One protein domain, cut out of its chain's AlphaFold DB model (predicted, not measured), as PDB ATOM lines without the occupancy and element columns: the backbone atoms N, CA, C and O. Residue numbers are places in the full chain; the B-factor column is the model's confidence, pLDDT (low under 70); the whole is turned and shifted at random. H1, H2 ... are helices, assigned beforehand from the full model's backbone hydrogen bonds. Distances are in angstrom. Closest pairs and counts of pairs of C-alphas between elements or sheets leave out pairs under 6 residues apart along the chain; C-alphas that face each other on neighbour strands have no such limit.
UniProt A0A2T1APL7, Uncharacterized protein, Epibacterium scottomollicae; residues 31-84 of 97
ATOM      1  N   LEU A  31      -1.820  33.175  -7.624       90.00
ATOM      2  CA  LEU A  31      -2.287  31.826  -7.948       90.00
ATOM      3  C   LEU A  31      -2.481  31.653  -9.457       90.00
ATOM      4  O   LEU A  31      -2.047  30.647 -10.013       90.00
ATOM      5  N   VAL A  32      -3.070  32.639 -10.136       90.25
ATOM      6  CA  VAL A  32      -3.254  32.612 -11.596       90.25
ATOM      7  C   VAL A  32      -1.910  32.602 -12.323       90.25
ATOM      8  O   VAL A  32      -1.732  31.814 -13.254       90.25
ATOM      9  N   ALA A  33      -0.951  33.424 -11.891       89.31
ATOM     10  CA  ALA A  33       0.397  33.419 -12.452       89.31
ATOM     11  C   ALA A  33       1.072  32.054 -12.257       89.31
ATOM     12  O   ALA A  33       1.564  31.465 -13.214       89.31
ATOM     13  N   ALA A  34       0.995  31.485 -11.053       87.44
ATOM     14  CA  ALA A  34       1.571  30.177 -10.772       87.44
ATOM     15  C   ALA A  34       0.919  29.050 -11.594       87.44
ATOM     16  O   ALA A  34       1.626  28.161 -12.071       87.44
ATOM     17  N   LEU A  35      -0.404  29.093 -11.800       85.19
ATOM     18  CA  LEU A  35      -1.119  28.157 -12.676       85.19
ATOM     19  C   LEU A  35      -0.656  28.276 -14.132       85.19
ATOM     20  O   LEU A  35      -0.488  27.257 -14.798       85.19
ATOM     21  N   ARG A  36      -0.444  29.503 -14.614       85.06
ATOM     22  CA  ARG A  36       0.003  29.778 -15.983       85.06
ATOM     23  C   ARG A  36       1.444  29.331 -16.215       85.06
ATOM     24  O   ARG A  36       1.726  28.697 -17.228       85.06
ATOM     25  N   ASP A  37       2.333  29.635 -15.277       85.56
ATOM     26  CA  ASP A  37       3.772  29.408 -15.424       85.56
ATOM     27  C   ASP A  37       4.161  27.940 -15.200       85.56
ATOM     28  O   ASP A  37       5.166  27.471 -15.734       85.56
ATOM     29  N   HIS A  38       3.356  27.194 -14.434       82.50
ATOM     30  CA  HIS A  38       3.640  25.806 -14.063       82.50
ATOM     31  C   HIS A  38       2.568  24.810 -14.523       82.50
ATOM     32  O   HIS A  38       2.510  23.699 -14.006       82.50
ATOM     33  N   GLU A  39       1.731  25.161 -15.504       79.88
ATOM     34  CA  GLU A  39       0.563  24.362 -15.913       79.88
ATOM     35  C   GLU A  39       0.891  22.875 -16.158       79.88
ATOM     36  O   GLU A  39       0.189  21.980 -15.680       79.88
ATOM     37  N   GLN A  40       1.963  22.591 -16.903       80.69
ATOM     38  CA  GLN A  40       2.342  21.219 -17.258       80.69
ATOM     39  C   GLN A  40       2.853  20.408 -16.064       80.69
ATOM     40  O   GLN A  40       2.623  19.198 -16.004       80.69
ATOM     41  N   ASP A  41       3.529  21.068 -15.129       80.56
ATOM     42  CA  ASP A  41       4.080  20.441 -13.930       80.56
ATOM     43  C   ASP A  41       2.968  20.193 -12.910       80.56
ATOM     44  O   ASP A  41       2.838  19.091 -12.381       80.56
ATOM     45  N   LEU A  42       2.085  21.177 -12.729       81.25
ATOM     46  CA  LEU A  42       0.937  21.103 -11.830       81.25
ATOM     47  C   LEU A  42      -0.044  19.994 -12.218       81.25
ATOM     48  O   LEU A  42      -0.581  19.328 -11.338       81.25
ATOM     49  N   LYS A  43      -0.232  19.727 -13.518       80.94
ATOM     50  CA  LYS A  43      -1.056  18.598 -14.000       80.94
ATOM     51  C   LYS A  43      -0.511  17.225 -13.599       80.94
ATOM     52  O   LYS A  43      -1.261  16.252 -13.620       80.94
ATOM     53  N   ARG A  44       0.784  17.127 -13.287       86.12
ATOM     54  CA  ARG A  44       1.463  15.878 -12.910       86.12
ATOM     55  C   ARG A  44       1.698  15.763 -11.403       86.12
ATOM     56  O   ARG A  44       2.066  14.688 -10.944       86.12
ATOM     57  N   MET A  45       1.500  16.849 -10.658       85.38
ATOM     58  CA  MET A  45       1.691  16.908  -9.213       85.38
ATOM     59  C   MET A  45       0.422  16.499  -8.472       85.38
ATOM     60  O   MET A  45      -0.700  16.849  -8.846       85.38
ATOM     61  N   SER A  46       0.600  15.802  -7.357       85.81
ATOM     62  CA  SER A  46      -0.469  15.627  -6.385       85.81
ATOM     63  C   SER A  46      -0.879  16.982  -5.784       85.81
ATOM     64  O   SER A  46      -0.078  17.921  -5.721       85.81
ATOM     65  N   PRO A  47      -2.107  17.105  -5.247       82.69
ATOM     66  CA  PRO A  47      -2.543  18.329  -4.572       82.69
ATOM     67  C   PRO A  47      -1.609  18.775  -3.435       82.69
ATOM     68  O   PRO A  47      -1.458  19.969  -3.182       82.69
ATOM     69  N   GLN A  48      -0.965  17.827  -2.749       85.06
ATOM     70  CA  GLN A  48      -0.031  18.111  -1.657       85.06
ATOM     71  C   GLN A  48       1.287  18.698  -2.178       85.06
ATOM     72  O   GLN A  48       1.769  19.689  -1.627       85.06
ATOM     73  N   GLU A  49       1.831  18.138  -3.261       86.06
ATOM     74  CA  GLU A  49       3.036  18.648  -3.928       86.06
ATOM     75  C   GLU A  49       2.798  20.045  -4.505       86.06
ATOM     76  O   GLU A  49       3.600  20.950  -4.276       86.06
ATOM     77  N   THR A  50       1.646  20.257  -5.146       87.75
ATOM     78  CA  THR A  50       1.226  21.569  -5.651       87.75
ATOM     79  C   THR A  50       1.150  22.606  -4.530       87.75
ATOM     80  O   THR A  50       1.744  23.679  -4.635       87.75
ATOM     81  N   ARG A  51       0.492  22.293  -3.407       88.19
ATOM     82  CA  ARG A  51       0.418  23.206  -2.250       88.19
ATOM     83  C   ARG A  51       1.790  23.499  -1.648       88.19
ATOM     84  O   ARG A  51       2.040  24.618  -1.206       88.19
ATOM     85  N   ALA A  52       2.681  22.511  -1.590       89.56
ATOM     86  CA  ALA A  52       4.043  22.711  -1.097       89.56
ATOM     87  C   ALA A  52       4.856  23.629  -2.025       89.56
ATOM     88  O   ALA A  52       5.525  24.546  -1.545       89.56
ATOM     89  N   LEU A  53       4.747  23.427  -3.341       89.69
ATOM     90  CA  LEU A  53       5.377  24.275  -4.351       89.69
ATOM     91  C   LEU A  53       4.885  25.722  -4.253       89.69
ATOM     92  O   LEU A  53       5.699  26.643  -4.193       89.69
ATOM     93  N   LEU A  54       3.564  25.917  -4.207       91.38
ATOM     94  CA  LEU A  54       2.951  27.241  -4.131       91.38
ATOM     95  C   LEU A  54       3.346  27.974  -2.845       91.38
ATOM     96  O   LEU A  54       3.725  29.138  -2.916       91.38
ATOM     97  N   ARG A  55       3.376  27.293  -1.690       91.38
ATOM     98  CA  ARG A  55       3.863  27.890  -0.430       91.38
ATOM     99  C   ARG A  55       5.330  28.295  -0.501       91.38
ATOM    100  O   ARG A  55       5.697  29.352   0.004       91.38
ATOM    101  N   ARG A  56       6.183  27.482  -1.133       92.38
ATOM    102  CA  ARG A  56       7.596  27.840  -1.326       92.38
ATOM    103  C   ARG A  56       7.728  29.109  -2.171       92.38
ATOM    104  O   ARG A  56       8.400  30.040  -1.741       92.38
ATOM    105  N   LYS A  57       7.023  29.173  -3.302       91.44
ATOM    106  CA  LYS A  57       7.010  30.347  -4.189       91.44
ATOM    107  C   LYS A  57       6.430  31.590  -3.519       91.44
ATOM    108  O   LYS A  57       6.965  32.678  -3.692       91.44
ATOM    109  N   ALA A  58       5.378  31.430  -2.719       92.25
ATOM    110  CA  ALA A  58       4.800  32.524  -1.949       92.25
ATOM    111  C   ALA A  58       5.832  33.116  -0.979       92.25
ATOM    112  O   ALA A  58       5.982  34.330  -0.914       92.25
ATOM    113  N   ARG A  59       6.607  32.273  -0.282       92.75
ATOM    114  CA  ARG A  59       7.685  32.727   0.615       92.75
ATOM    115  C   ARG A  59       8.829  33.404  -0.130       92.75
ATOM    116  O   ARG A  59       9.367  34.375   0.378       92.75
ATOM    117  N   GLU A  60       9.210  32.897  -1.296       92.88
ATOM    118  CA  GLU A  60      10.242  33.523  -2.137       92.88
ATOM    119  C   GLU A  60       9.804  34.917  -2.608       92.88
ATOM    120  O   GLU A  60      10.603  35.849  -2.612       92.88
ATOM    121  N   LYS A  61       8.519  35.087  -2.935       92.50
ATOM    122  CA  LYS A  61       7.985  36.359  -3.421       92.50
ATOM    123  C   LYS A  61       7.686  37.357  -2.302       92.50
ATOM    124  O   LYS A  61       8.127  38.496  -2.373       92.50
ATOM    125  N   TYR A  62       6.945  36.941  -1.279       94.31
ATOM    126  CA  TYR A  62       6.266  37.852  -0.353       94.31
ATOM    127  C   TYR A  62       6.918  37.987   1.023       94.31
ATOM    128  O   TYR A  62       6.457  38.792   1.835       94.31
ATOM    129  N   ARG A  63       7.981  37.227   1.320       90.81
ATOM    130  CA  ARG A  63       8.665  37.316   2.618       90.81
ATOM    131  C   ARG A  63       9.154  38.745   2.879       90.81
ATOM    132  O   ARG A  63       9.786  39.362   2.029       90.81
ATOM    133  N   ALA A  64       8.905  39.228   4.096       86.12
ATOM    134  CA  ALA A  64       9.330  40.555   4.543       86.12
ATOM    135  C   ALA A  64      10.862  40.734   4.518       86.12
ATOM    136  O   ALA A  64      11.369  41.788   4.154       86.12
ATOM    137  N   ASP A  65      11.590  39.678   4.876       84.00
ATOM    138  CA  ASP A  65      13.049  39.577   4.800       84.00
ATOM    139  C   ASP A  65      13.489  39.042   3.426       84.00
ATOM    140  O   ASP A  65      13.662  37.835   3.233       84.00
ATOM    141  N   GLY A  66      13.610  39.951   2.456       77.94
ATOM    142  CA  GLY A  66      14.289  39.679   1.186       77.94
ATOM    143  C   GLY A  66      13.464  38.964   0.114       77.94
ATOM    144  O   GLY A  66      14.052  38.421  -0.819       77.94
ATOM    145  N   GLY A  67      12.133  38.952   0.229       84.62
ATOM    146  CA  GLY A  67      11.266  38.540  -0.875       84.62
ATOM    147  C   GLY A  67      11.332  39.516  -2.054       84.62
ATOM    148  O   GLY A  67      11.647  40.693  -1.881       84.62
ATOM    149  N   GLU A  68      11.025  39.036  -3.260       88.81
ATOM    150  CA  GLU A  68      11.029  39.857  -4.483       88.81
ATOM    151  C   GLU A  68      10.067  41.055  -4.411       88.81
ATOM    152  O   GLU A  68      10.360  42.132  -4.929       88.81
ATOM    153  N   ALA A  69       8.918  40.863  -3.767       90.12
ATOM    154  CA  ALA A  69       7.888  41.870  -3.556       90.12
ATOM    155  C   ALA A  69       7.256  41.645  -2.173       90.12
ATOM    156  O   ALA A  69       6.241  40.955  -2.079       90.12
ATOM    157  N   PRO A  70       7.853  42.170  -1.087       90.38
ATOM    158  CA  PRO A  70       7.383  41.923   0.273       90.38
ATOM    159  C   PRO A  70       5.904  42.284   0.461       90.38
ATOM    160  O   PRO A  70       5.512  43.436   0.286       90.38
ATOM    161  N   ASN A  71       5.089  41.302   0.849       92.38
ATOM    162  CA  ASN A  71       3.685  41.499   1.208       92.38
ATOM    163  C   ASN A  71       3.289  40.457   2.272       92.38
ATOM    164  O   ASN A  71       2.823  39.366   1.930       92.38
ATOM    165  N   PRO A  72       3.505  40.752   3.567       91.50
ATOM    166  CA  PRO A  72       3.259  39.788   4.635       91.50
ATOM    167  C   PRO A  72       1.784  39.373   4.723       91.50
ATOM    168  O   PRO A  72       1.513  38.198   4.934       91.50
ATOM    169  N   ALA A  73       0.838  40.284   4.463       91.44
ATOM    170  CA  ALA A  73      -0.591  39.970   4.483       91.44
ATOM    171  C   ALA A  73      -0.979  38.960   3.387       91.44
ATOM    172  O   ALA A  73      -1.709  38.001   3.644       91.44
ATOM    173  N   ALA A  74      -0.445  39.129   2.172       91.50
ATOM    174  CA  ALA A  74      -0.653  38.169   1.091       91.50
ATOM    175  C   ALA A  74       0.019  36.820   1.386       91.50
ATOM    176  O   ALA A  74      -0.546  35.772   1.068       91.50
ATOM    177  N   LEU A  75       1.205  36.830   2.008       92.69
ATOM    178  CA  LEU A  75       1.891  35.608   2.424       92.69
ATOM    179  C   LEU A  75       1.076  34.833   3.463       92.69
ATOM    180  O   LEU A  75       0.866  33.638   3.275       92.69
ATOM    181  N   ASP A  76       0.590  35.504   4.506       92.12
ATOM    182  CA  ASP A  76      -0.200  34.886   5.574       92.12
ATOM    183  C   ASP A  76      -1.478  34.249   5.010       92.12
ATOM    184  O   ASP A  76      -1.760  33.076   5.270       92.12
ATOM    185  N   LEU A  77      -2.193  34.969   4.136       90.25
ATOM    186  CA  LEU A  77      -3.392  34.450   3.473       90.25
ATOM    187  C   LEU A  77      -3.077  33.263   2.543       90.25
ATOM    188  O   LEU A  77      -3.847  32.302   2.464       90.25
ATOM    189  N   LEU A  78      -1.936  33.274   1.848       90.94
ATOM    190  CA  LEU A  78      -1.480  32.138   1.038       90.94
ATOM    191  C   LEU A  78      -1.102  30.926   1.896       90.94
ATOM    192  O   LEU A  78      -1.378  29.792   1.506       90.94
ATOM    193  N   GLU A  79      -0.475  31.129   3.052       90.06
ATOM    194  CA  GLU A  79      -0.129  30.036   3.962       90.06
ATOM    195  C   GLU A  79      -1.365  29.408   4.611       90.06
ATOM    196  O   GLU A  79      -1.421  28.178   4.709       90.06
ATOM    197  N   GLU A  80      -2.358  30.222   4.976       88.75
ATOM    198  CA  GLU A  80      -3.663  29.760   5.450       88.75
ATOM    199  C   GLU A  80      -4.372  28.950   4.355       88.75
ATOM    200  O   GLU A  80      -4.631  27.759   4.519       88.75
ATOM    201  N   THR A  81      -4.595  29.548   3.182       84.81
ATOM    202  CA  THR A  81      -5.354  28.916   2.085       84.81
ATOM    203  C   THR A  81      -4.700  27.644   1.533       84.81
ATOM    204  O   THR A  81      -5.395  26.687   1.179       84.81
ATOM    205  N   LEU A  82      -3.365  27.593   1.471       85.25
ATOM    206  CA  LEU A  82      -2.600  26.431   0.994       85.25
ATOM    207  C   LEU A  82      -2.222  25.453   2.119       85.25
ATOM    208  O   LEU A  82      -1.507  24.469   1.868       85.25
ATOM    209  N   GLY A  83      -2.675  25.719   3.345       78.94
ATOM    210  CA  GLY A  83      -2.455  24.898   4.523       78.94
ATOM    211  C   GLY A  83      -3.037  23.485   4.412       78.94
ATOM    212  O   GLY A  83      -3.784  23.115   3.499       78.94
ATOM    213  N   THR A  84      -2.664  22.637   5.364       66.69
ATOM    214  CA  THR A  84      -3.205  21.281   5.480       66.69
ATOM    215  C   THR A  84      -4.539  21.326   6.219       66.69
ATOM    216  O   THR A  84      -4.562  21.702   7.384       66.69
TER     217      THR A  84
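AT A GLANCE: This is residues 31 to 84 of the 97 residues of an uncharacterized protein of Epibacterium scottomollicae (UniProt A0A2T1APL7). The domain is a helical hairpin, the long H3 and the shorter H4 side by side and running opposite ways, with the short H1 set crosswise near the middle of H3 and the one-turn H2 near the first part of H3. H3 runs roughly along the longest axis, and the links at its two ends hold the two C-alphas that lie farthest apart. The printed part has 54 residues with four named helices, in the order H1, H2, H3, H4, and no named strand, and its class is all helix. It is compact, with a radius of gyration of the C-alphas of 11.2 A, and its C-alphas span 32 by 23 by 15 A along the three main axes.

HOW THE PARTS SIT: H1, residues 31 to 37, and H2, residues 39 to 42, are close but not clearly touching; their closest C-alphas, those of Leu 35 and Leu 42, are 7.4 A apart. H1 is also close to but not clearly touching H3, residues 47 to 62. Their closest C-alphas are those of Ala 34 and Leu 54, 7.4 A apart, and their lines are about perpendicular at 81 degrees. H2 and H3 are close but not clearly touching, with the closest C-alphas, those of Leu 42 and Thr 50, 6.2 A apart. H3 and H4, residues 72 to 81, touch and form a helical hairpin, at a shallow tilt of 5 degrees, opposite ways. H3 touches H4 with residues 55 to 62 alone, and the closest C-alphas, those of Tyr 62 and Leu 75, are 5.6 A apart. H4 is apart from H1 and from H2. In H1, H3 and H4 every pair of O of residue i and N of residue i+4 is within hydrogen-bond range. H2 is too short for such a pair, and its one pair of O of residue i and N of residue i+3 is not within range.

IN THESE COORDINATES: H1 begins at C-alpha 31, at (-2.287, 31.826, -7.948), and measures 9.9 A from first to last C-alpha, Leu 31 to Asp 37. H2, Glu 39 to Leu 42, measures 5.2 A. H3 is the longest helix, 21.8 A from Pro 47, whose C-alpha is at (-2.543, 18.329, -4.572), to Tyr 62. H4 measures 14.1 A from Pro 72 to Thr 81, where its last C-alpha is at (-5.354, 28.916, 2.085).

THE WHOLE: The two C-alphas farthest apart are those of Arg 44 and Asp 65, 31.8 A, and those of Leu 31 and Thr 84, the first and last printed, are 17.1 A apart. The printed part has no cut. The links from H1 to H2 and from H2 to H3 are tight, and the link from H3 to H4, with 9 residues, is short. The mean pLDDT of the printed part is 87.3, and one printed residue, Thr 84, is under 70.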